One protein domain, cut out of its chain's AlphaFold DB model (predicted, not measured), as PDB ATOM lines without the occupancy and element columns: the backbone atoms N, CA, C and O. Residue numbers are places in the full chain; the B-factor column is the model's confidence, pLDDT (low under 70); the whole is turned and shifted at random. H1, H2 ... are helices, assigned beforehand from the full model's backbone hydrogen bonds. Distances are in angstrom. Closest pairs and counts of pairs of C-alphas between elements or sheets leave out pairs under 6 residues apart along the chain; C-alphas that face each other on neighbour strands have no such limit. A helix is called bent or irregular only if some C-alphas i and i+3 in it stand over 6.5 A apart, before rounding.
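This is residues 5 to 187 of the 344 residues of the protein "Hypothetical protein" of Timema tahoe (UniProt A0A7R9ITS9). The helices stack in two curved rows with opposite runs: H1, H3, H5 and H7 in one, H2, H4, H6 and H9 in the other. H5 is nearest the middle, and H8 loops out to one side of the H7 and H9 end, touching no helix. The class is all helix: the printed part has 183 residues, with nine named helices in the order H1 to H9 and no named strand. It is compact, with a radius of gyration of the C-alphas of 17.8 A and spans of 54 by 47 by 30 A.

The longest helix, H9, is residues 167 to 187, 30.0 A from first to last C-alpha, ending at C-alpha 187 (13.581, 11.686, 14.453). H7 is residues 126 to 141 and H6 residues 101 to 118, 25.2 A. H5 is residues 80 to 95, 22.5 A, beginning at C-alpha 80 (20.716, 27.970, 4.991). H4 is residues 57 to 69, H3 residues 40 to 53, 20.2 A, H2 residues 23 to 32 and H8 residues 146 to 154. H1, residues 5 to 16, begins at C-alpha 5 (38.108, 32.067, -14.164). H1 is irregular, with C-alphas 5 and 8 7.1 A apart; H7 is irregular, with C-alphas 135 and 138 7.5 A apart and a kink of 68 degrees near residue 135; H6 is irregular, but only just, with C-alphas 103 and 106 6.6 A apart.

H2, H3, H4, H5, H6, H7 and H9 form an up and down bundle, each running against the one before. H9 touches H7 with residues 169 to 174 alone, opposite ways at a shallow tilt of 23 degrees; the closest C-alphas, of Ala 141 and Gln 170, are 4.1 A apart. H9 and H6 only just touch, with 3 pairs of C-alphas within 8 A, the closest those of Ile 116 and Tyr 180 at 6.3 A. H7 touches H5, the same way at a shallow tilt of 7 degrees, closest at the C-alphas of Arg 84 and Ile 128, 4.7 A. H5 and H6 form a helical hairpin, closest at the C-alphas of Ile 94 and Gly 104, 6.1 A. H4 touches H6, closest at the C-alphas of Leu 69 and Val 111, 6.6 A, and H2, closest at those of Ala 27 and Leu 61, 4.9 A. H3 touches H5 at a steep tilt of 47 degrees, closest at the C-alphas of Ile 40 and Phe 89, 6.0 A. H1 touches H3 with residues 7 to 11 alone, closest at the C-alphas of Leu 7 and Tyr 42, 6.7 A. Every O i to N i+4 pair is within hydrogen-bond range in H2, H3, H4, H8 and H9; the counts are 7 of 8 in H1, 10 of 12 in H5, 12 of 14 in H6 and 10 of 12 in H7.

The C-alphas farthest apart, of Thr 16 and Lys 186, are 56.9 A apart. The printed part has no cut. The link from H8 to H9, residues 155 to 166, is long. The mean pLDDT of the printed part is 92.7, and residues 73 to 78 are under 70.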
ATOM      1  N   SER A   5      37.545  31.396 -12.981       89.00
ATOM      2  CA  SER A   5      38.108  32.067 -14.164       89.00
ATOM      3  C   SER A   5      38.574  33.504 -13.911       89.00
ATOM      4  O   SER A   5      39.373  34.030 -14.678       89.00
ATOM      5  N   GLN A   6      38.090  34.143 -12.845       90.69
ATOM      6  CA  GLN A   6      38.458  35.512 -12.479       90.69
ATOM      7  C   GLN A   6      39.693  35.564 -11.569       90.69
ATOM      8  O   GLN A   6      40.195  36.654 -11.291       90.69
ATOM      9  N   LEU A   7      40.175  34.415 -11.078       90.69
ATOM     10  CA  LEU A   7      41.246  34.375 -10.084       90.69
ATOM     11  C   LEU A   7      42.533  35.021 -10.609       90.69
ATOM     12  O   LEU A   7      43.073  35.906  -9.950       90.69
ATOM     13  N   ASP A   8      42.999  34.620 -11.791       91.94
ATOM     14  CA  ASP A   8      44.287  35.083 -12.323       91.94
ATOM     15  C   ASP A   8      44.276  36.584 -12.628       91.94
ATOM     16  O   ASP A   8      45.244  37.285 -12.329       91.94
ATOM     17  N   SER A   9      43.158  37.106 -13.150       93.62
ATOM     18  CA  SER A   9      42.990  38.548 -13.349       93.62
ATOM     19  C   SER A   9      43.017  39.307 -12.025       93.62
ATOM     20  O   SER A   9      43.729  40.297 -11.911       93.62
ATOM     21  N   LEU A  10      42.319  38.813 -10.996       92.44
ATOM     22  CA  LEU A  10      42.271  39.478  -9.692       92.44
ATOM     23  C   LEU A  10      43.627  39.444  -8.973       92.44
ATOM     24  O   LEU A  10      44.005  40.424  -8.336       92.44
ATOM     25  N   LEU A  11      44.374  38.340  -9.082       92.44
ATOM     26  CA  LEU A  11      45.733  38.241  -8.542       92.44
ATOM     27  C   LEU A  11      46.691  39.203  -9.252       92.44
ATOM     28  O   LEU A  11      47.509  39.852  -8.597       92.44
ATOM     29  N   LYS A  12      46.568  39.331 -10.579       92.62
ATOM     30  CA  LYS A  12      47.351  40.297 -11.351       92.62
ATOM     31  C   LYS A  12      47.032  41.728 -10.924       92.62
ATOM     32  O   LYS A  12      47.958  42.474 -10.618       92.62
ATOM     33  N   ASP A  13      45.755  42.087 -10.835       91.62
ATOM     34  CA  ASP A  13      45.339  43.427 -10.414       91.62
ATOM     35  C   ASP A  13      45.857  43.740  -9.003       91.62
ATOM     36  O   ASP A  13      46.469  44.786  -8.789       91.62
ATOM     37  N   MET A  14      45.737  42.794  -8.063       89.69
ATOM     38  CA  MET A  14      46.284  42.937  -6.709       89.69
ATOM     39  C   MET A  14      47.788  43.192  -6.674       89.69
ATOM     40  O   MET A  14      48.234  44.001  -5.870       89.69
ATOM     41  N   SER A  15      48.566  42.558  -7.556       88.50
ATOM     42  CA  SER A  15      50.016  42.794  -7.619       88.50
ATOM     43  C   SER A  15      50.385  44.209  -8.082       88.50
ATOM     44  O   SER A  15      51.502  44.665  -7.852       88.50
ATOM     45  N   THR A  16      49.450  44.913  -8.730       91.94
ATOM     46  CA  THR A  16      49.661  46.264  -9.271       91.94
ATOM     47  C   THR A  16      49.030  47.376  -8.430       91.94
ATOM     48  O   THR A  16      49.398  48.540  -8.585       91.94
ATOM     49  N   LEU A  17      48.093  47.041  -7.540       92.12
ATOM     50  CA  LEU A  17      47.334  47.996  -6.735       92.12
ATOM     51  C   LEU A  17      47.840  48.038  -5.290       92.12
ATOM     52  O   LEU A  17      48.115  47.010  -4.680       92.12
ATOM     53  N   ASN A  18      47.874  49.233  -4.694       92.56
ATOM     54  CA  ASN A  18      48.052  49.377  -3.250       92.56
ATOM     55  C   ASN A  18      46.677  49.407  -2.568       92.56
ATOM     56  O   ASN A  18      45.981  50.424  -2.599       92.56
ATOM     57  N   LEU A  19      46.301  48.297  -1.936       93.25
ATOM     58  CA  LEU A  19      44.997  48.126  -1.298       93.25
ATOM     59  C   LEU A  19      44.983  48.492   0.189       93.25
ATOM     60  O   LEU A  19      43.957  48.291   0.825       93.25
ATOM     61  N   THR A  20      46.051  49.074   0.749       93.75
ATOM     62  CA  THR A  20      46.176  49.345   2.201       93.75
ATOM     63  C   THR A  20      44.956  50.068   2.787       93.75
ATOM     64  O   THR A  20      44.529  49.768   3.894       93.75
ATOM     65  N   LYS A  21      44.355  51.000   2.033       94.62
ATOM     66  CA  LYS A  21      43.173  51.772   2.463       94.62
ATOM     67  C   LYS A  21      41.827  51.073   2.233       94.62
ATOM     68  O   LYS A  21      40.810  51.640   2.601       94.62
ATOM     69  N   TYR A  22      41.827  49.904   1.600       95.69
ATOM     70  CA  TYR A  22      40.636  49.183   1.140       95.69
ATOM     71  C   TYR A  22      40.572  47.737   1.666       95.69
ATOM     72  O   TYR A  22      39.732  46.956   1.221       95.69
ATOM     73  N   ILE A  23      41.467  47.339   2.581       96.88
ATOM     74  CA  ILE A  23      41.532  45.960   3.094       96.88
ATOM     75  C   ILE A  23      40.279  45.587   3.886       96.88
ATOM     76  O   ILE A  23      39.793  44.462   3.756       96.88
ATOM     77  N   SER A  24      39.712  46.522   4.648       96.81
ATOM     78  CA  SER A  24      38.436  46.328   5.343       96.81
ATOM     79  C   SER A  24      37.288  46.013   4.380       96.81
ATOM     80  O   SER A  24      36.518  45.079   4.608       96.81
ATOM     81  N   GLU A  25      37.194  46.760   3.284       97.12
ATOM     82  CA  GLU A  25      36.179  46.622   2.245       97.12
ATOM     83  C   GLU A  25      36.388  45.341   1.441       97.12
ATOM     84  O   GLU A  25      35.425  44.637   1.145       97.12
ATOM     85  N   ALA A  26      37.641  44.994   1.137       95.88
ATOM     86  CA  ALA A  26      37.981  43.735   0.487       95.88
ATOM     87  C   ALA A  26      37.586  42.532   1.359       95.88
ATOM     88  O   ALA A  26      36.969  41.588   0.863       95.88
ATOM     89  N   ALA A  27      37.882  42.575   2.663       97.38
ATOM     90  CA  ALA A  27      37.481  41.539   3.611       97.38
ATOM     91  C   ALA A  27      35.950  41.412   3.710       97.38
ATOM     92  O   ALA A  27      35.426  40.299   3.667       97.38
ATOM     93  N   ALA A  28      35.224  42.532   3.775       97.25
ATOM     94  CA  ALA A  28      33.762  42.526   3.779       97.25
ATOM     95  C   ALA A  28      33.190  41.929   2.480       97.25
ATOM     96  O   ALA A  28      32.364  41.018   2.528       97.25
ATOM     97  N   ALA A  29      33.700  42.358   1.321       95.94
ATOM     98  CA  ALA A  29      33.264  41.863   0.017       95.94
ATOM     99  C   ALA A  29      33.483  40.348  -0.144       95.94
ATOM    100  O   ALA A  29      32.650  39.666  -0.743       95.94
ATOM    101  N   LEU A  30      34.573  39.807   0.412       95.94
ATOM    102  CA  LEU A  30      34.856  38.370   0.416       95.94
ATOM    103  C   LEU A  30      33.835  37.563   1.224       95.94
ATOM    104  O   LEU A  30      33.407  36.501   0.775       95.94
ATOM    105  N   VAL A  31      33.436  38.061   2.395       95.75
ATOM    106  CA  VAL A  31      32.461  37.390   3.272       95.75
ATOM    107  C   VAL A  31      31.040  37.483   2.695       95.75
ATOM    108  O   VAL A  31      30.268  36.518   2.722       95.75
ATOM    109  N   GLU A  32      30.684  38.629   2.115       93.38
ATOM    110  CA  GLU A  32      29.367  38.860   1.512       93.38
ATOM    111  C   GLU A  32      29.189  38.158   0.161       93.38
ATOM    112  O   GLU A  32      28.056  37.887  -0.262       93.38
ATOM    113  N   ALA A  33      30.291  37.817  -0.513       92.88
ATOM    114  CA  ALA A  33      30.259  37.170  -1.811       92.88
ATOM    115  C   ALA A  33      29.376  35.910  -1.803       92.88
ATOM    116  O   ALA A  33      29.432  35.039  -0.929       92.88
ATOM    117  N   LYS A  34      28.545  35.788  -2.843       91.56
ATOM    118  CA  LYS A  34      27.832  34.544  -3.146       91.56
ATOM    119  C   LYS A  34      28.785  33.625  -3.901       91.56
ATOM    120  O   LYS A  34      29.052  33.859  -5.081       91.56
ATOM    121  N   LEU A  35      29.293  32.615  -3.203       92.44
ATOM    122  CA  LEU A  35      30.254  31.642  -3.719       92.44
ATOM    123  C   LEU A  35      29.569  30.314  -4.054       92.44
ATOM    124  O   LEU A  35      28.568  29.945  -3.435       92.44
ATOM    125  N   LYS A  36      30.122  29.573  -5.019       92.75
ATOM    126  CA  LYS A  36      29.772  28.160  -5.213       92.75
ATOM    127  C   LYS A  36      30.736  27.279  -4.427       92.75
ATOM    128  O   LYS A  36      31.884  27.637  -4.187       92.75
ATOM    129  N   MET A  37      30.277  26.075  -4.102       92.56
ATOM    130  CA  MET A  37      31.051  25.074  -3.364       92.56
ATOM    131  C   MET A  37      32.393  24.727  -4.041       92.56
ATOM    132  O   MET A  37      33.382  24.478  -3.356       92.56
ATOM    133  N   ASN A  38      32.441  24.752  -5.374       93.06
ATOM    134  CA  ASN A  38      33.645  24.438  -6.153       93.06
ATOM    135  C   ASN A  38      34.620  25.620  -6.260       93.06
ATOM    136  O   ASN A  38      35.775  25.414  -6.617       93.06
ATOM    137  N   ASP A  39      34.175  26.841  -5.943       94.00
ATOM    138  CA  ASP A  39      34.995  28.048  -6.065       94.00
ATOM    139  C   ASP A  39      35.809  28.343  -4.788       94.00
ATOM    140  O   ASP A  39      36.702  29.187  -4.807       94.00
ATOM    141  N   ILE A  40      35.537  27.640  -3.680       95.50
ATOM    142  CA  ILE A  40      36.141  27.917  -2.363       95.50
ATOM    143  C   ILE A  40      37.669  27.833  -2.410       95.50
ATOM    144  O   ILE A  40      38.341  28.735  -1.920       95.50
ATOM    145  N   SER A  41      38.232  26.801  -3.045       94.62
ATOM    146  CA  SER A  41      39.691  26.644  -3.140       94.62
ATOM    147  C   SER A  41      40.363  27.801  -3.890       94.62
ATOM    148  O   SER A  41      41.497  28.160  -3.578       94.62
ATOM    149  N   TYR A  42      39.670  28.423  -4.846       95.19
ATOM    150  CA  TYR A  42      40.168  29.580  -5.590       95.19
ATOM    151  C   TYR A  42      40.059  30.870  -4.773       95.19
ATOM    152  O   TYR A  42      40.999  31.661  -4.758       95.19
ATOM    153  N   VAL A  43      38.962  31.062  -4.036       96.12
ATOM    154  CA  VAL A  43      38.827  32.207  -3.121       96.12
ATOM    155  C   VAL A  43      39.880  32.149  -2.016       96.12
ATOM    156  O   VAL A  43      40.473  33.169  -1.691       96.12
ATOM    157  N   ILE A  44      40.199  30.962  -1.495       97.06
ATOM    158  CA  ILE A  44      41.264  30.790  -0.495       97.06
ATOM    159  C   ILE A  44      42.631  31.224  -1.038       97.06
ATOM    160  O   ILE A  44      43.401  31.852  -0.314       97.06
ATOM    161  N   LYS A  45      42.938  30.973  -2.319       95.94
ATOM    162  CA  LYS A  45      44.163  31.502  -2.951       95.94
ATOM    163  C   LYS A  45      44.180  33.033  -2.957       95.94
ATOM    164  O   LYS A  45      45.220  33.626  -2.685       95.94
ATOM    165  N   LEU A  46      43.031  33.659  -3.210       95.62
ATOM    166  CA  LEU A  46      42.866  35.112  -3.147       95.62
ATOM    167  C   LEU A  46      43.090  35.647  -1.725       95.62
ATOM    168  O   LEU A  46      43.845  36.595  -1.529       95.62
ATOM    169  N   CYS A  47      42.477  35.005  -0.726       97.06
ATOM    170  CA  CYS A  47      42.638  35.377   0.678       97.06
ATOM    171  C   CYS A  47      44.084  35.205   1.157       97.06
ATOM    172  O   CYS A  47      44.571  36.046   1.901       97.06
ATOM    173  N   ASN A  48      44.791  34.168   0.702       96.75
ATOM    174  CA  ASN A  48      46.208  33.974   1.013       96.75
ATOM    175  C   ASN A  48      47.095  35.080   0.425       96.75
ATOM    176  O   ASN A  48      48.020  35.531   1.095       96.75
ATOM    177  N   ALA A  49      46.815  35.536  -0.800       95.25
ATOM    178  CA  ALA A  49      47.542  36.661  -1.388       95.25
ATOM    179  C   ALA A  49      47.344  37.942  -0.559       95.25
ATOM    180  O   ALA A  49      48.321  38.584  -0.184       95.25
ATOM    181  N   LEU A  50      46.096  38.249  -0.186       96.31
ATOM    182  CA  LEU A  50      45.785  39.390   0.680       96.31
ATOM    183  C   LEU A  50      46.438  39.268   2.061       96.31
ATOM    184  O   LEU A  50      47.005  40.235   2.556       96.31
ATOM    185  N   HIS A  51      46.397  38.085   2.671       97.00
ATOM    186  CA  HIS A  51      46.978  37.855   3.990       97.00
ATOM    187  C   HIS A  51      48.502  38.021   4.005       97.00
ATOM    188  O   HIS A  51      49.052  38.566   4.957       97.00
ATOM    189  N   ARG A  52      49.184  37.578   2.941       95.50
ATOM    190  CA  ARG A  52      50.639  37.718   2.806       95.50
ATOM    191  C   ARG A  52      51.062  39.181   2.673       95.50
ATOM    192  O   ARG A  52      52.081  39.566   3.239       95.50
ATOM    193  N   ASP A  53      50.300  39.965   1.915       95.12
ATOM    194  CA  ASP A  53      50.700  41.321   1.535       95.12
ATOM    195  C   ASP A  53      50.192  42.384   2.538       95.12
ATOM    196  O   ASP A  53      50.770  43.467   2.633       95.12
ATOM    197  N   TYR A  54      49.155  42.072   3.333       96.75
ATOM    198  CA  TYR A  54      48.514  43.006   4.265       96.75
ATOM    199  C   TYR A  54      48.284  42.384   5.651       96.75
ATOM    200  O   TYR A  54      47.397  41.550   5.842       96.75
ATOM    201  N   ALA A  55      49.036  42.855   6.652       95.62
ATOM    202  CA  ALA A  55      49.011  42.313   8.017       95.62
ATOM    203  C   ALA A  55      47.633  42.404   8.705       95.62
ATOM    204  O   ALA A  55      47.246  41.486   9.424       95.62
ATOM    205  N   ASP A  56      46.868  43.469   8.445       96.62
ATOM    206  CA  ASP A  56      45.564  43.707   9.085       96.62
ATOM    207  C   ASP A  56      44.406  42.924   8.433       96.62
ATOM    208  O   ASP A  56      43.268  42.960   8.912       96.62
ATOM    209  N   PHE A  57      44.666  42.199   7.336       98.06
ATOM    210  CA  PHE A  57      43.627  41.496   6.580       98.06
ATOM    211  C   PHE A  57      42.901  40.429   7.406       98.06
ATOM    212  O   PHE A  57      41.672  40.369   7.377       98.06
ATOM    213  N   SER A  58      43.634  39.595   8.150       97.56
ATOM    214  CA  SER A  58      43.043  38.509   8.945       97.56
ATOM    215  C   SER A  58      42.120  39.042  10.045       97.56
ATOM    216  O   SER A  58      41.040  38.486  10.252       97.56
ATOM    217  N   THR A  59      42.486  40.160  10.677       97.75
ATOM    218  CA  THR A  59      41.667  40.856  11.682       97.75
ATOM    219  C   THR A  59      40.344  41.326  11.079       97.75
ATOM    220  O   THR A  59      39.274  40.957  11.560       97.75
ATOM    221  N   HIS A  60      40.395  42.061   9.962       98.19
ATOM    222  CA  HIS A  60      39.184  42.524   9.280       98.19
ATOM    223  C   HIS A  60      38.321  41.373   8.749       98.19
ATOM    224  O   HIS A  60      37.091  41.460   8.750       98.19
ATOM    225  N   LEU A  61      38.941  40.282   8.296       98.31
ATOM    226  CA  LEU A  61      38.227  39.092   7.845       98.31
ATOM    227  C   LEU A  61      37.474  38.431   9.008       98.31
ATOM    228  O   LEU A  61      36.293  38.109   8.864       98.31
ATOM    229  N   LEU A  62      38.120  38.270  10.167       98.00
ATOM    230  CA  LEU A  62      37.501  37.699  11.363       98.00
ATOM    231  C   LEU A  62      36.328  38.548  11.865       98.00
ATOM    232  O   LEU A  62      35.270  37.991  12.155       98.00
ATOM    233  N   ASP A  63      36.481  39.873  11.910       97.62
ATOM    234  CA  ASP A  63      35.419  40.794  12.337       97.62
ATOM    235  C   ASP A  63      34.160  40.653  11.472       97.62
ATOM    236  O   ASP A  63      33.033  40.649  11.974       97.62
ATOM    237  N   ASN A  64      34.331  40.519  10.155       97.38
ATOM    238  CA  ASN A  64      33.209  40.316   9.240       97.38
ATOM    239  C   ASN A  64      32.594  38.919   9.388       97.38
ATOM    240  O   ASN A  64      31.367  38.791   9.396       97.38
ATOM    241  N   TRP A  65      33.406  37.880   9.599       97.31
ATOM    242  CA  TRP A  65      32.891  36.540   9.885       97.31
ATOM    243  C   TRP A  65      32.095  36.468  11.181       97.31
ATOM    244  O   TRP A  65      31.049  35.825  11.208       97.31
ATOM    245  N   GLN A  66      32.532  37.149  12.240       95.44
ATOM    246  CA  GLN A  66      31.792  37.194  13.500       95.44
ATOM    247  C   GLN A  66      30.395  37.791  13.314       95.44
ATOM    248  O   GLN A  66      29.445  37.280  13.899       95.44
ATOM    249  N   LYS A  67      30.233  38.811  12.464       92.25
ATOM    250  CA  LYS A  67      28.915  39.399  12.168       92.25
ATOM    251  C   LYS A  67      27.984  38.417  11.452       92.25
ATOM    252  O   LYS A  67      26.797  38.393  11.751       92.25
ATOM    253  N   VAL A  68      28.518  37.615  10.530       91.00
ATOM    254  CA  VAL A  68      27.725  36.687   9.702       91.00
ATOM    255  C   VAL A  68      27.454  35.354  10.402       91.00
ATOM    256  O   VAL A  68      26.375  34.787  10.250       91.00
ATOM    257  N   LEU A  69      28.415  34.847  11.175       92.25
ATOM    258  CA  LEU A  69      28.357  33.519  11.789       92.25
ATOM    259  C   LEU A  69      27.909  33.534  13.258       92.25
ATOM    260  O   LEU A  69      27.680  32.468  13.824       92.25
ATOM    261  N   SER A  70      27.737  34.694  13.898       87.56
ATOM    262  CA  SER A  70      27.165  34.765  15.254       87.56
ATOM    263  C   SER A  70      25.652  34.529  15.239       87.56
ATOM    264  O   SER A  70      24.854  35.441  15.449       87.56
ATOM    265  N   ILE A  71      25.258  33.283  14.989       81.88
ATOM    266  CA  ILE A  71      23.860  32.860  14.925       81.88
ATOM    267  C   ILE A  71      23.270  32.884  16.337       81.88
ATOM    268  O   ILE A  71      23.763  32.220  17.252       81.88
ATOM    269  N   LYS A  72      22.189  33.645  16.518       77.50
ATOM    270  CA  LYS A  72      21.398  33.643  17.755       77.50
ATOM    271  C   LYS A  72      20.308  32.577  17.662       77.50
ATOM    272  O   LYS A  72      19.763  32.343  16.591       77.50
ATOM    273  N   LYS A  73      19.953  31.965  18.798       66.62
ATOM    274  CA  LYS A  73      18.948  30.883  18.864       66.62
ATOM    275  C   LYS A  73      17.577  31.265  18.284       66.62
ATOM    276  O   LYS A  73      16.907  30.395  17.739       66.62
ATOM    277  N   ASP A  74      17.193  32.537  18.370       64.19
ATOM    278  CA  ASP A  74      15.895  33.031  17.883       64.19
ATOM    279  C   ASP A  74      15.938  33.531  16.432       64.19
ATOM    280  O   ASP A  74      14.908  33.887  15.856       64.19
ATOM    281  N   ASP A  75      17.122  33.563  15.820       65.00
ATOM    282  CA  ASP A  75      17.313  34.160  14.509       65.00
ATOM    283  C   ASP A  75      17.129  33.117  13.402       65.00
ATOM    284  O   ASP A  75      18.067  32.471  12.938       65.00
ATOM    285  N   LYS A  76      15.876  32.933  12.973       58.28
ATOM    286  CA  LYS A  76      15.532  32.082  11.819       58.28
ATOM    287  C   LYS A  76      15.860  32.742  10.468       58.28
ATOM    288  O   LYS A  76      15.528  32.174   9.431       58.28
ATOM    289  N   SER A  77      16.467  33.936  10.455       57.25
ATOM    290  CA  SER A  77      16.652  34.742   9.238       57.25
ATOM    291  C   SER A  77      17.876  34.370   8.391       57.25
ATOM    292  O   SER A  77      18.022  34.877   7.275       57.25
ATOM    293  N   PHE A  78      18.754  33.473   8.861       67.56
ATOM    294  CA  PHE A  78      19.937  33.099   8.085       67.56
ATOM    295  C   PHE A  78      19.587  32.195   6.892       67.56
ATOM    296  O   PHE A  78      18.823  31.231   6.980       67.56
ATOM    297  N   ILE A  79      20.197  32.483   5.742       71.31
ATOM    298  CA  ILE A  79      19.974  31.723   4.512       71.31
ATOM    299  C   ILE A  79      20.776  30.420   4.592       71.31
ATOM    300  O   ILE A  79      21.984  30.415   4.342       71.31
ATOM    301  N   GLN A  80      20.099  29.302   4.872       77.81
ATOM    302  CA  GLN A  80      20.716  27.970   4.991       77.81
ATOM    303  C   GLN A  80      21.651  27.624   3.817       77.81
ATOM    304  O   GLN A  80      22.748  27.098   4.012       77.81
ATOM    305  N   SER A  81      21.251  27.969   2.587       79.19
ATOM    306  CA  SER A  81      22.034  27.713   1.371       79.19
ATOM    307  C   SER A  81      23.370  28.457   1.338       79.19
ATOM    308  O   SER A  81      24.347  27.900   0.836       79.19
ATOM    309  N   LYS A  82      23.422  29.692   1.866       89.56
ATOM    310  CA  LYS A  82      24.661  30.476   1.969       89.56
ATOM    311  C   LYS A  82      25.491  29.998   3.154       89.56
ATOM    312  O   LYS A  82      26.669  29.713   2.962       89.56
ATOM    313  N   LEU A  83      24.870  29.783   4.319       92.56
ATOM    314  CA  LEU A  83      25.572  29.317   5.518       92.56
ATOM    315  C   LEU A  83      26.335  28.007   5.273       92.56
ATOM    316  O   LEU A  83      27.448  27.842   5.752       92.56
ATOM    317  N   ARG A  84      25.781  27.089   4.471       93.12
ATOM    318  CA  ARG A  84      26.473  25.853   4.075       93.12
ATOM    319  C   ARG A  84      27.814  26.101   3.371       93.12
ATOM    320  O   ARG A  84      28.766  25.363   3.607       93.12
ATOM    321  N   VAL A  85      27.872  27.081   2.471       95.25
ATOM    322  CA  VAL A  85      29.095  27.428   1.725       95.25
ATOM    323  C   VAL A  85      30.032  28.240   2.614       95.25
ATOM    324  O   VAL A  85      31.220  27.938   2.672       95.25
ATOM    325  N   ASP A  86      29.484  29.202   3.352       95.81
ATOM    326  CA  ASP A  86      30.213  30.069   4.276       95.81
ATOM    327  C   ASP A  86      30.904  29.273   5.385       95.81
ATOM    328  O   ASP A  86      32.068  29.518   5.679       95.81
ATOM    329  N   LEU A  87      30.232  28.270   5.957       96.44
ATOM    330  CA  LEU A  87      30.802  27.421   7.002       96.44
ATOM    331  C   LEU A  87      32.003  26.618   6.488       96.44
ATOM    332  O   LEU A  87      33.010  26.514   7.187       96.44
ATOM    333  N   ARG A  88      31.927  26.084   5.259       96.50
ATOM    334  CA  ARG A  88      33.080  25.429   4.627       96.50
ATOM    335  C   ARG A  88      34.185  26.440   4.337       96.50
ATOM    336  O   ARG A  88      35.338  26.165   4.636       96.50
ATOM    337  N   PHE A  89      33.847  27.596   3.770       97.75
ATOM    338  CA  PHE A  89      34.831  28.629   3.462       97.75
ATOM    339  C   PHE A  89      35.571  29.080   4.730       97.75
ATOM    340  O   PHE A  89      36.797  29.087   4.750       97.75
ATOM    341  N   TYR A  90      34.850  29.340   5.816       98.12
ATOM    342  CA  TYR A  90      35.433  29.696   7.105       98.12
ATOM    343  C   TYR A  90      36.354  28.601   7.667       98.12
ATOM    344  O   TYR A  90      37.447  28.894   8.150       98.12
ATOM    345  N   ALA A  91      35.956  27.331   7.553       97.62
ATOM    346  CA  ALA A  91      36.796  26.206   7.957       97.62
ATOM    347  C   ALA A  91      38.094  26.107   7.127       97.62
ATOM    348  O   ALA A  91      39.150  25.813   7.685       97.62
ATOM    349  N   GLU A  92      38.053  26.403   5.827       97.31
ATOM    350  CA  GLU A  92      39.244  26.440   4.961       97.31
ATOM    351  C   GLU A  92      40.153  27.647   5.252       97.31
ATOM    352  O   GLU A  92      41.376  27.548   5.155       97.31
ATOM    353  N   VAL A  93      39.589  28.789   5.663       98.00
ATOM    354  CA  VAL A  93      40.369  29.960   6.110       98.00
ATOM    355  C   VAL A  93      41.213  29.609   7.344       98.00
ATOM    356  O   VAL A  93      42.371  30.011   7.439       98.00
ATOM    357  N   ILE A  94      40.663  28.825   8.273       97.56
ATOM    358  CA  ILE A  94      41.411  28.322   9.435       97.56
ATOM    359  C   ILE A  94      42.431  27.259   9.000       97.56
ATOM    360  O   ILE A  94      43.579  27.311   9.432       97.56
ATOM    361  N   ASN A  95      42.041  26.325   8.123       95.19
ATOM    362  CA  ASN A  95      42.916  25.246   7.644       95.19
ATOM    363  C   ASN A  95      44.153  25.779   6.897       95.19
ATOM    364  O   ASN A  95      45.257  25.269   7.047       95.19
ATOM    365  N   SER A  96      43.979  26.860   6.133       95.62
ATOM    366  CA  SER A  96      45.065  27.554   5.426       95.62
ATOM    367  C   SER A  96      45.951  28.420   6.330       95.62
ATOM    368  O   SER A  96      46.961  28.938   5.862       95.62
ATOM    369  N   GLY A  97      45.606  28.575   7.612       95.62
ATOM    370  CA  GLY A  97      46.387  29.343   8.581       95.62
ATOM    371  C   GLY A  97      46.210  30.861   8.505       95.62
ATOM    372  O   GLY A  97      46.885  31.569   9.247       95.62
ATOM    373  N   ILE A  98      45.291  31.367   7.669       97.50
ATOM    374  CA  ILE A  98      44.955  32.804   7.596       97.50
ATOM    375  C   ILE A  98      44.399  33.289   8.940       97.50
ATOM    376  O   ILE A  98      44.678  34.402   9.381       97.50
ATOM    377  N   LEU A  99      43.599  32.441   9.593       97.81
ATOM    378  CA  LEU A  99      43.176  32.624  10.976       97.81
ATOM    379  C   LEU A  99      43.853  31.577  11.847       97.81
ATOM    380  O   LEU A  99      43.820  30.382  11.541       97.81
ATOM    381  N   THR A 100      44.420  32.005  12.973       96.06
ATOM    382  CA  THR A 100      45.037  31.056  13.897       96.06
ATOM    383  C   THR A 100      43.975  30.191  14.577       96.06
ATOM    384  O   THR A 100      42.817  30.580  14.750       96.06
ATOM    385  N   HIS A 101      44.377  29.020  15.075       95.12
ATOM    386  CA  HIS A 101      43.469  28.141  15.822       95.12
ATOM    387  C   HIS A 101      42.884  28.808  17.075       95.12
ATOM    388  O   HIS A 101      41.797  28.441  17.519       95.12
ATOM    389  N   LYS A 102      43.601  29.770  17.667       95.31
ATOM    390  CA  LYS A 102      43.138  30.508  18.847       95.31
ATOM    391  C   LYS A 102      41.993  31.464  18.504       95.31
ATOM    392  O   LYS A 102      41.101  31.643  19.324       95.31
ATOM    393  N   GLU A 103      42.020  32.044  17.310       95.69
ATOM    394  CA  GLU A 103      41.050  33.039  16.852       95.69
ATOM    395  C   GLU A 103      39.846  32.393  16.166       95.69
ATOM    396  O   GLU A 103      38.704  32.747  16.455       95.69
ATOM    397  N   GLY A 104      40.090  31.424  15.279       96.25
ATOM    398  CA  GLY A 104      39.048  30.881  14.411       96.25
ATOM    399  C   GLY A 104      38.211  29.752  15.023       96.25
ATOM    400  O   GLY A 104      36.992  29.694  14.837       96.25
ATOM    401  N   LEU A 105      38.831  28.852  15.798       96.12
ATOM    402  CA  LEU A 105      38.123  27.695  16.362       96.12
ATOM    403  C   LEU A 105      36.984  28.061  17.328       96.12
ATOM    404  O   LEU A 105      35.968  27.365  17.283       96.12
ATOM    405  N   PRO A 106      37.087  29.101  18.184       95.88
ATOM    406  CA  PRO A 106      35.979  29.484  19.056       95.88
ATOM    407  C   PRO A 106      34.691  29.816  18.291       95.88
ATOM    408  O   PRO A 106      33.619  29.345  18.674       95.88
ATOM    409  N   LEU A 107      34.786  30.569  17.186       96.19
ATOM    410  CA  LEU A 107      33.621  30.907  16.365       96.19
ATOM    411  C   LEU A 107      33.069  29.664  15.659       96.19
ATOM    412  O   LEU A 107      31.869  29.412  15.737       96.19
ATOM    413  N   LEU A 108      33.932  28.842  15.050       96.50
ATOM    414  CA  LEU A 108      33.506  27.607  14.381       96.50
ATOM    415  C   LEU A 108      32.795  26.646  15.350       96.50
ATOM    416  O   LEU A 108      31.721  26.127  15.047       96.50
ATOM    417  N   GLY A 109      33.375  26.440  16.534       95.06
ATOM    418  CA  GLY A 109      32.799  25.595  17.578       95.06
ATOM    419  C   GLY A 109      31.457  26.125  18.084       95.06
ATOM    420  O   GLY A 109      30.521  25.344  18.259       95.06
ATOM    421  N   SER A 110      31.339  27.446  18.262       94.38
ATOM    422  CA  SER A 110      30.081  28.105  18.631       94.38
ATOM    423  C   SER A 110      28.990  27.857  17.585       94.38
ATOM    424  O   SER A 110      27.914  27.374  17.934       94.38
ATOM    425  N   VAL A 111      29.287  28.080  16.299       94.12
ATOM    426  CA  VAL A 111      28.340  27.869  15.190       94.12
ATOM    427  C   VAL A 111      27.839  26.430  15.148       94.12
ATOM    428  O   VAL A 111      26.630  26.203  15.135       94.12
ATOM    429  N   LEU A 112      28.748  25.451  15.168       94.69
ATOM    430  CA  LEU A 112      28.381  24.031  15.141       94.69
ATOM    431  C   LEU A 112      27.512  23.657  16.344       94.69
ATOM    432  O   LEU A 112      26.495  22.981  16.193       94.69
ATOM    433  N   THR A 113      27.876  24.147  17.530       93.38
ATOM    434  CA  THR A 113      27.120  23.911  18.762       93.38
ATOM    435  C   THR A 113      25.724  24.525  18.688       93.38
ATOM    436  O   THR A 113      24.759  23.892  19.112       93.38
ATOM    437  N   VAL A 114      25.583  25.741  18.153       91.88
ATOM    438  CA  VAL A 114      24.281  26.402  17.987       91.88
ATOM    439  C   VAL A 114      23.415  25.634  16.993       91.88
ATOM    440  O   VAL A 114      22.296  25.274  17.351       91.88
ATOM    441  N   LEU A 115      23.932  25.306  15.805       91.81
ATOM    442  CA  LEU A 115      23.184  24.575  14.773       91.81
ATOM    443  C   LEU A 115      22.674  23.222  15.279       91.81
ATOM    444  O   LEU A 115      21.507  22.890  15.089       91.81
ATOM    445  N   ILE A 116      23.524  22.472  15.982       92.12
ATOM    446  CA  ILE A 116      23.170  21.160  16.542       92.12
ATOM    447  C   ILE A 116      22.141  21.295  17.670       92.12
ATOM    448  O   ILE A 116      21.218  20.495  17.762       92.12
ATOM    449  N   ASN A 117      22.243  22.333  18.503       90.19
ATOM    450  CA  ASN A 117      21.276  22.568  19.576       90.19
ATOM    451  C   ASN A 117      19.934  23.142  19.100       90.19
ATOM    452  O   ASN A 117      18.948  23.006  19.827       90.19
ATOM    453  N   MET A 118      19.893  23.802  17.940       88.69
ATOM    454  CA  MET A 118      18.651  24.257  17.304       88.69
ATOM    455  C   MET A 118      17.865  23.085  16.700       88.69
ATOM    456  O   MET A 118      16.637  23.094  16.707       88.69
ATOM    457  N   ASP A 119      18.564  22.048  16.244       87.94
ATOM    458  CA  ASP A 119      18.004  20.876  15.571       87.94
ATOM    459  C   ASP A 119      17.796  19.685  16.528       87.94
ATOM    460  O   ASP A 119      18.374  18.615  16.358       87.94
ATOM    461  N   LYS A 120      16.953  19.845  17.554       82.94
ATOM    462  CA  LYS A 120      16.599  18.710  18.434       82.94
ATOM    463  C   LYS A 120      15.460  17.856  17.893       82.94
ATOM    464  O   LYS A 120      15.420  16.657  18.148       82.94
ATOM    465  N   GLU A 121      14.534  18.480  17.169       83.06
ATOM    466  CA  GLU A 121      13.324  17.816  16.682       83.06
ATOM    467  C   GLU A 121      13.251  17.855  15.157       83.06
ATOM    468  O   GLU A 121      13.355  16.807  14.547       83.06
ATOM    469  N   GLU A 122      13.189  19.029  14.521       86.25
ATOM    470  CA  GLU A 122      12.910  19.124  13.073       86.25
ATOM    471  C   GLU A 122      14.110  18.836  12.146       86.25
ATOM    472  O   GLU A 122      13.918  18.524  10.971       86.25
ATOM    473  N   HIS A 123      15.345  18.937  12.650       92.81
ATOM    474  CA  HIS A 123      16.588  18.701  11.894       92.81
ATOM    475  C   HIS A 123      16.705  19.507  10.577       92.81
ATOM    476  O   HIS A 123      17.109  18.992   9.531       92.81
ATOM    477  N   ASN A 124      16.367  20.799  10.607       89.38
ATOM    478  CA  ASN A 124      16.371  21.653   9.414       89.38
ATOM    479  C   ASN A 124      17.783  21.982   8.896       89.38
ATOM    480  O   ASN A 124      17.961  22.251   7.708       89.38
ATOM    481  N   ASN A 125      18.798  21.934   9.758       91.56
ATOM    482  CA  ASN A 125      20.195  22.222   9.441       91.56
ATOM    483  C   ASN A 125      20.994  20.974   9.016       91.56
ATOM    484  O   ASN A 125      22.207  21.066   8.801       91.56
ATOM    485  N   ILE A 126      20.325  19.833   8.807       93.38
ATOM    486  CA  ILE A 126      20.924  18.550   8.401       93.38
ATOM    487  C   ILE A 126      21.901  18.688   7.230       93.38
ATOM    488  O   ILE A 126      23.025  18.192   7.283       93.38
ATOM    489  N   ASN A 127      21.526  19.443   6.194       93.12
ATOM    490  CA  ASN A 127      22.350  19.629   5.000       93.12
ATOM    491  C   ASN A 127      23.602  20.479   5.258       93.12
ATOM    492  O   ASN A 127      24.619  20.296   4.585       93.12
ATOM    493  N   ILE A 128      23.536  21.420   6.202       94.56
ATOM    494  CA  ILE A 128      24.659  22.290   6.573       94.56
ATOM    495  C   ILE A 128      25.707  21.449   7.300       94.56
ATOM    496  O   ILE A 128      26.866  21.406   6.886       94.56
ATOM    497  N   ILE A 129      25.268  20.710   8.320       95.50
ATOM    498  CA  ILE A 129      26.136  19.873   9.149       95.50
ATOM    499  C   ILE A 129      26.703  18.710   8.322       95.50
ATOM    500  O   ILE A 129      27.902  18.451   8.383       95.50
ATOM    501  N   LEU A 130      25.895  18.062   7.474       96.00
ATOM    502  CA  LEU A 130      26.364  16.989   6.589       96.00
ATOM    503  C   LEU A 130      27.460  17.475   5.637       96.00
ATOM    504  O   LEU A 130      28.452  16.787   5.409       96.00
ATOM    505  N   THR A 131      27.300  18.680   5.090       95.62
ATOM    506  CA  THR A 131      28.307  19.282   4.211       95.62
ATOM    507  C   THR A 131      29.595  19.573   4.967       95.62
ATOM    508  O   THR A 131      30.670  19.241   4.470       95.62
ATOM    509  N   PHE A 132      29.502  20.122   6.179       96.75
ATOM    510  CA  PHE A 132      30.666  20.299   7.043       96.75
ATOM    511  C   PHE A 132      31.378  18.962   7.301       96.75
ATOM    512  O   PHE A 132      32.591  18.879   7.146       96.75
ATOM    513  N   CYS A 133      30.637  17.889   7.593       96.62
ATOM    514  CA  CYS A 133      31.227  16.564   7.795       96.62
ATOM    515  C   CYS A 133      31.941  16.043   6.537       96.62
ATOM    516  O   CYS A 133      33.019  15.469   6.647       96.62
ATOM    517  N   ARG A 134      31.370  16.253   5.344       95.50
ATOM    518  CA  ARG A 134      31.958  15.781   4.077       95.50
ATOM    519  C   ARG A 134      33.257  16.489   3.708       95.50
ATOM    520  O   ARG A 134      34.168  15.832   3.225       95.50
ATOM    521  N   TYR A 135      33.317  17.809   3.884       94.88
ATOM    522  CA  TYR A 135      34.461  18.606   3.424       94.88
ATOM    523  C   TYR A 135      35.485  18.888   4.519       94.88
ATOM    524  O   TYR A 135      36.666  18.986   4.226       94.88
ATOM    525  N   CYS A 136      35.042  19.028   5.766       95.44
ATOM    526  CA  CYS A 136      35.878  19.449   6.890       95.44
ATOM    527  C   CYS A 136      35.993  18.352   7.965       95.44
ATOM    528  O   CYS A 136      36.729  18.498   8.938       95.44
ATOM    529  N   GLY A 137      35.262  17.242   7.835       94.50
ATOM    530  CA  GLY A 137      35.202  16.205   8.865       94.50
ATOM    531  C   GLY A 137      36.530  15.500   9.127       94.50
ATOM    532  O   GLY A 137      36.803  15.143  10.274       94.50
ATOM    533  N   GLU A 138      37.363  15.327   8.100       94.31
ATOM    534  CA  GLU A 138      38.697  14.734   8.239       94.31
ATOM    535  C   GLU A 138      39.582  15.581   9.165       94.31
ATOM    536  O   GLU A 138      40.106  15.075  10.156       94.31
ATOM    537  N   ASP A 139      39.667  16.884   8.905       94.31
ATOM    538  CA  ASP A 139      40.525  17.800   9.653       94.31
ATOM    539  C   ASP A 139      40.017  18.067  11.075       94.31
ATOM    540  O   ASP A 139      40.765  17.984  12.058       94.31
ATOM    541  N   TYR A 140      38.719  18.356  11.194       96.25
ATOM    542  CA  TYR A 140      38.136  18.869  12.433       96.25
ATOM    543  C   TYR A 140      37.621  17.788  13.375       96.25
ATOM    544  O   TYR A 140      37.581  18.010  14.583       96.25
ATOM    545  N   ALA A 141      37.228  16.626  12.851       95.69
ATOM    546  CA  ALA A 141      36.675  15.524  13.636       95.69
ATOM    547  C   ALA A 141      37.434  14.198  13.439       95.69
ATOM    548  O   ALA A 141      37.132  13.208  14.116       95.69
ATOM    549  N   GLY A 142      38.449  14.154  12.566       94.19
ATOM    550  CA  GLY A 142      39.198  12.935  12.246       94.19
ATOM    551  C   GLY A 142      38.345  11.873  11.545       94.19
ATOM    552  O   GLY A 142      38.611  10.673  11.711       94.19
ATOM    553  N   LEU A 143      37.254  12.276  10.887       94.38
ATOM    554  CA  LEU A 143      36.319  11.349  10.251       94.38
ATOM    555  C   LEU A 143      36.999  10.620   9.097       94.38
ATOM    556  O   LEU A 143      37.812  11.189   8.378       94.38
ATOM    557  N   VAL A 144      36.636   9.354   8.922       93.44
ATOM    558  CA  VAL A 144      36.940   8.584   7.719       93.44
ATOM    559  C   VAL A 144      35.645   7.924   7.311       93.44
ATOM    560  O   VAL A 144      35.054   7.199   8.107       93.44
ATOM    561  N   SER A 145      35.198   8.225   6.096       93.81
ATOM    562  CA  SER A 145      33.944   7.691   5.590       93.81
ATOM    563  C   SER A 145      34.026   6.179   5.418       93.81
ATOM    564  O   SER A 145      35.093   5.616   5.147       93.81
ATOM    565  N   ARG A 146      32.867   5.526   5.501       93.88
ATOM    566  CA  ARG A 146      32.717   4.084   5.299       93.88
ATOM    567  C   ARG A 146      33.350   3.622   3.986       93.88
ATOM    568  O   ARG A 146      34.088   2.643   3.978       93.88
ATOM    569  N   LYS A 147      33.124   4.360   2.890       92.19
ATOM    570  CA  LYS A 147      33.705   4.052   1.571       92.19
ATOM    571  C   LYS A 147      35.232   4.074   1.597       92.19
ATOM    572  O   LYS A 147      35.854   3.140   1.105       92.19
ATOM    573  N   ILE A 148      35.835   5.107   2.190       92.31
ATOM    574  CA  ILE A 148      37.299   5.217   2.278       92.31
ATOM    575  C   ILE A 148      37.862   4.075   3.126       92.31
ATOM    576  O   ILE A 148      38.842   3.456   2.723       92.31
ATOM    577  N   ARG A 149      37.227   3.751   4.261       93.56
ATOM    578  CA  ARG A 149      37.653   2.629   5.108       93.56
ATOM    579  C   ARG A 149      37.578   1.291   4.370       93.56
ATOM    580  O   ARG A 149      38.563   0.564   4.356       93.56
ATOM    581  N   GLN A 150      36.452   0.988   3.725       93.88
ATOM    582  CA  GLN A 150      36.265  -0.262   2.977       93.88
ATOM    583  C   GLN A 150      37.267  -0.402   1.824       93.88
ATOM    584  O   GLN A 150      37.798  -1.486   1.598       93.88
ATOM    585  N   LEU A 151      37.554   0.686   1.102       93.94
ATOM    586  CA  LEU A 151      38.570   0.689   0.048       93.94
ATOM    587  C   LEU A 151      39.975   0.481   0.625       93.94
ATOM    588  O   LEU A 151      40.739  -0.315   0.090       93.94
ATOM    589  N   ALA A 152      40.303   1.149   1.729       93.44
ATOM    590  CA  ALA A 152      41.584   0.992   2.407       93.44
ATOM    591  C   ALA A 152      41.807  -0.443   2.908       93.44
ATOM    592  O   ALA A 152      42.893  -0.984   2.730       93.44
ATOM    593  N   GLU A 153      40.775  -1.079   3.467       93.50
ATOM    594  CA  GLU A 153      40.799  -2.493   3.862       93.50
ATOM    595  C   GLU A 153      40.954  -3.412   2.641       93.50
ATOM    596  O   GLU A 153      41.808  -4.297   2.643       93.50
ATOM    597  N   ARG A 154      40.188  -3.170   1.567       95.75
ATOM    598  CA  ARG A 154      40.220  -3.981   0.340       95.75
ATOM    599  C   ARG A 154      41.571  -3.939  -0.374       95.75
ATOM    600  O   ARG A 154      42.006  -4.960  -0.896       95.75
ATOM    601  N   TYR A 155      42.210  -2.773  -0.419       95.44
ATOM    602  CA  TYR A 155      43.491  -2.566  -1.102       95.44
ATOM    603  C   TYR A 155      44.695  -2.551  -0.148       95.44
ATOM    604  O   TYR A 155      45.806  -2.261  -0.585       95.44
ATOM    605  N   LEU A 156      44.494  -2.854   1.143       93.19
ATOM    606  CA  LEU A 156      45.534  -2.861   2.183       93.19
ATOM    607  C   LEU A 156      46.340  -1.546   2.252       93.19
ATOM    608  O   LEU A 156      47.553  -1.545   2.456       93.19
ATOM    609  N   MET A 157      45.658  -0.412   2.086       93.75
ATOM    610  CA  MET A 157      46.264   0.921   2.097       93.75
ATOM    611  C   MET A 157      46.047   1.628   3.435       93.75
ATOM    612  O   MET A 157      44.979   1.554   4.041       93.75
ATOM    613  N   THR A 158      47.038   2.396   3.886       90.38
ATOM    614  CA  THR A 158      46.889   3.250   5.070       90.38
ATOM    615  C   THR A 158      46.221   4.570   4.698       90.38
ATOM    616  O   THR A 158      46.754   5.321   3.882       90.38
ATOM    617  N   VAL A 159      45.084   4.887   5.324       89.06
ATOM    618  CA  VAL A 159      44.396   6.173   5.124       89.06
ATOM    619  C   VAL A 159      45.187   7.292   5.814       89.06
ATOM    620  O   VAL A 159      45.402   7.191   7.031       89.06
ATOM    621  N   PRO A 160      45.596   8.354   5.090       87.94
ATOM    622  CA  PRO A 160      46.187   9.543   5.694       87.94
ATOM    623  C   PRO A 160      45.277  10.115   6.783       87.94
ATOM    624  O   PRO A 160      44.054  10.023   6.707       87.94
ATOM    625  N   ARG A 161      45.869  10.667   7.841       86.94
ATOM    626  CA  ARG A 161      45.115  11.281   8.938       86.94
ATOM    627  C   ARG A 161      45.576  12.711   9.113       86.94
ATOM    628  O   ARG A 161      46.773  12.947   9.269       86.94
ATOM    629  N   SER A 162      44.623  13.633   9.148       88.19
ATOM    630  CA  SER A 162      44.913  15.034   9.415       88.19
ATOM    631  C   SER A 162      45.515  15.232  10.805       88.19
ATOM    632  O   SER A 162      44.991  14.752  11.817       88.19
ATOM    633  N   THR A 163      46.615  15.979  10.844       89.38
ATOM    634  CA  THR A 163      47.296  16.424  12.064       89.38
ATOM    635  C   THR A 163      46.977  17.881  12.405       89.38
ATOM    636  O   THR A 163      47.660  18.459  13.249       89.38
ATOM    637  N   LEU A 164      45.966  18.485  11.760       89.44
ATOM    638  CA  LEU A 164      45.594  19.887  11.971       89.44
ATOM    639  C   LEU A 164      45.257  20.159  13.444       89.44
ATOM    640  O   LEU A 164      45.760  21.099  14.056       89.44
ATOM    641  N   LEU A 165      44.412  19.316  14.039       92.75
ATOM    642  CA  LEU A 165      43.980  19.444  15.427       92.75
ATOM    643  C   LEU A 165      44.494  18.285  16.281       92.75
ATOM    644  O   LEU A 165      44.751  17.184  15.799       92.75
ATOM    645  N   SER A 166      44.596  18.517  17.593       93.56
ATOM    646  CA  SER A 166      44.886  17.431  18.528       93.56
ATOM    647  C   SER A 166      43.763  16.391  18.504       93.56
ATOM    648  O   SER A 166      42.584  16.728  18.349       93.56
ATOM    649  N   LYS A 167      44.119  15.124  18.742       93.12
ATOM    650  CA  LYS A 167      43.152  14.013  18.813       93.12
ATOM    651  C   LYS A 167      42.022  14.278  19.813       93.12
ATOM    652  O   LYS A 167      40.894  13.856  19.592       93.12
ATOM    653  N   GLU A 168      42.310  14.998  20.897       94.19
ATOM    654  CA  GLU A 168      41.318  15.402  21.896       94.19
ATOM    655  C   GLU A 168      40.294  16.397  21.333       94.19
ATOM    656  O   GLU A 168      39.089  16.177  21.453       94.19
ATOM    657  N   LYS A 169      40.747  17.453  20.641       93.06
ATOM    658  CA  LYS A 169      39.845  18.418  19.995       93.06
ATOM    659  C   LYS A 169      39.008  17.753  18.902       93.06
ATOM    660  O   LYS A 169      37.799  17.966  18.860       93.06
ATOM    661  N   GLN A 170      39.627  16.895  18.086       94.94
ATOM    662  CA  GLN A 170      38.916  16.115  17.068       94.94
ATOM    663  C   GLN A 170      37.856  15.200  17.686       94.94
ATOM    664  O   GLN A 170      36.746  15.092  17.166       94.94
ATOM    665  N   ARG A 171      38.163  14.565  18.825       95.25
ATOM    666  CA  ARG A 171      37.208  13.730  19.560       95.25
ATOM    667  C   ARG A 171      35.993  14.532  20.017       95.25
ATOM    668  O   ARG A 171      34.884  14.043  19.854       95.25
ATOM    669  N   ASN A 172      36.176  15.749  20.527       94.88
ATOM    670  CA  ASN A 172      35.061  16.582  20.988       94.88
ATOM    671  C   ASN A 172      34.085  16.921  19.852       94.88
ATOM    672  O   ASN A 172      32.878  16.748  20.009       94.88
ATOM    673  N   VAL A 173      34.604  17.333  18.689       95.62
ATOM    674  CA  VAL A 173      33.768  17.610  17.507       95.62
ATOM    675  C   VAL A 173      33.097  16.329  17.012       95.62
ATOM    676  O   VAL A 173      31.906  16.334  16.715       95.62
ATOM    677  N   ARG A 174      33.819  15.203  16.979       95.88
ATOM    678  CA  ARG A 174      33.244  13.906  16.598       95.88
ATOM    679  C   ARG A 174      32.085  13.501  17.505       95.88
ATOM    680  O   ARG A 174      31.063  13.066  16.989       95.88
ATOM    681  N   THR A 175      32.231  13.632  18.823       95.81
ATOM    682  CA  THR A 175      31.156  13.324  19.778       95.81
ATOM    683  C   THR A 175      29.926  14.178  19.488       95.81
ATOM    684  O   THR A 175      28.842  13.632  19.329       95.81
ATOM    685  N   LEU A 176      30.109  15.486  19.284       95.56
ATOM    686  CA  LEU A 176      29.020  16.404  18.948       95.56
ATOM    687  C   LEU A 176      28.264  15.977  17.669       95.56
ATOM    688  O   LEU A 176      27.035  16.009  17.627       95.56
ATOM    689  N   LEU A 177      28.988  15.534  16.636       96.12
ATOM    690  CA  LEU A 177      28.397  15.037  15.386       96.12
ATOM    691  C   LEU A 177      27.681  13.686  15.560       96.12
ATOM    692  O   LEU A 177      26.638  13.467  14.943       96.12
ATOM    693  N   LYS A 178      28.204  12.787  16.404       95.12
ATOM    694  CA  LYS A 178      27.549  11.508  16.732       95.12
ATOM    695  C   LYS A 178      26.274  11.703  17.554       95.12
ATOM    696  O   LYS A 178      25.277  11.024  17.306       95.12
ATOM    697  N   ASP A 179      26.278  12.652  18.483       94.69
ATOM    698  CA  ASP A 179      25.090  13.013  19.260       94.69
ATOM    699  C   ASP A 179      23.993  13.566  18.338       94.69
ATOM    700  O   ASP A 179      22.833  13.153  18.432       94.69
ATOM    701  N   TYR A 180      24.372  14.420  17.376       96.06
ATOM    702  CA  TYR A 180      23.465  14.895  16.327       96.06
ATOM    703  C   TYR A 180      22.895  13.741  15.491       96.06
ATOM    704  O   TYR A 180      21.685  13.656  15.302       96.06
ATOM    705  N   TYR A 181      23.742  12.809  15.043       96.00
ATOM    706  CA  TYR A 181      23.297  11.637  14.285       96.00
ATOM    707  C   TYR A 181      22.326  10.750  15.076       96.00
ATOM    708  O   TYR A 181      21.329  10.273  14.535       96.00
ATOM    709  N   THR A 182      22.567  10.577  16.374       95.00
ATOM    710  CA  THR A 182      21.679   9.811  17.259       95.00
ATOM    711  C   THR A 182      20.308  10.480  17.387       95.00
ATOM    712  O   THR A 182      19.280   9.801  17.348       95.00
ATOM    713  N   SER A 183      20.276  11.810  17.522       95.69
ATOM    714  CA  SER A 183      19.034  12.596  17.505       95.69
ATOM    715  C   SER A 183      18.296  12.448  16.169       95.69
ATOM    716  O   SER A 183      17.099  12.150  16.148       95.69
ATOM    717  N   LEU A 184      19.030  12.539  15.059       95.50
ATOM    718  CA  LEU A 184      18.500  12.394  13.707       95.50
ATOM    719  C   LEU A 184      17.874  11.012  13.478       95.50
ATOM    720  O   LEU A 184      16.765  10.923  12.956       95.50
ATOM    721  N   CYS A 185      18.529   9.935  13.917       94.94
ATOM    722  CA  CYS A 185      17.987   8.578  13.806       94.94
ATOM    723  C   CYS A 185      16.672   8.420  14.581       94.94
ATOM    724  O   CYS A 185      15.728   7.803  14.086       94.94
ATOM    725  N   LYS A 186      16.573   9.007  15.783       94.00
ATOM    726  CA  LYS A 186      15.325   9.008  16.565       94.00
ATOM    727  C   LYS A 186      14.213   9.767  15.843       94.00
ATOM    728  O   LYS A 186      13.075   9.300  15.838       94.00
ATOM    729  N   HIS A 187      14.538  10.906  15.230       94.62
ATOM    730  CA  HIS A 187      13.581  11.686  14.453       94.62
ATOM    731  C   HIS A 187      13.091  10.920  13.219       94.62
ATOM    732  O   HIS A 187      11.884  10.781  13.042       94.62
TER     733      HIS A 187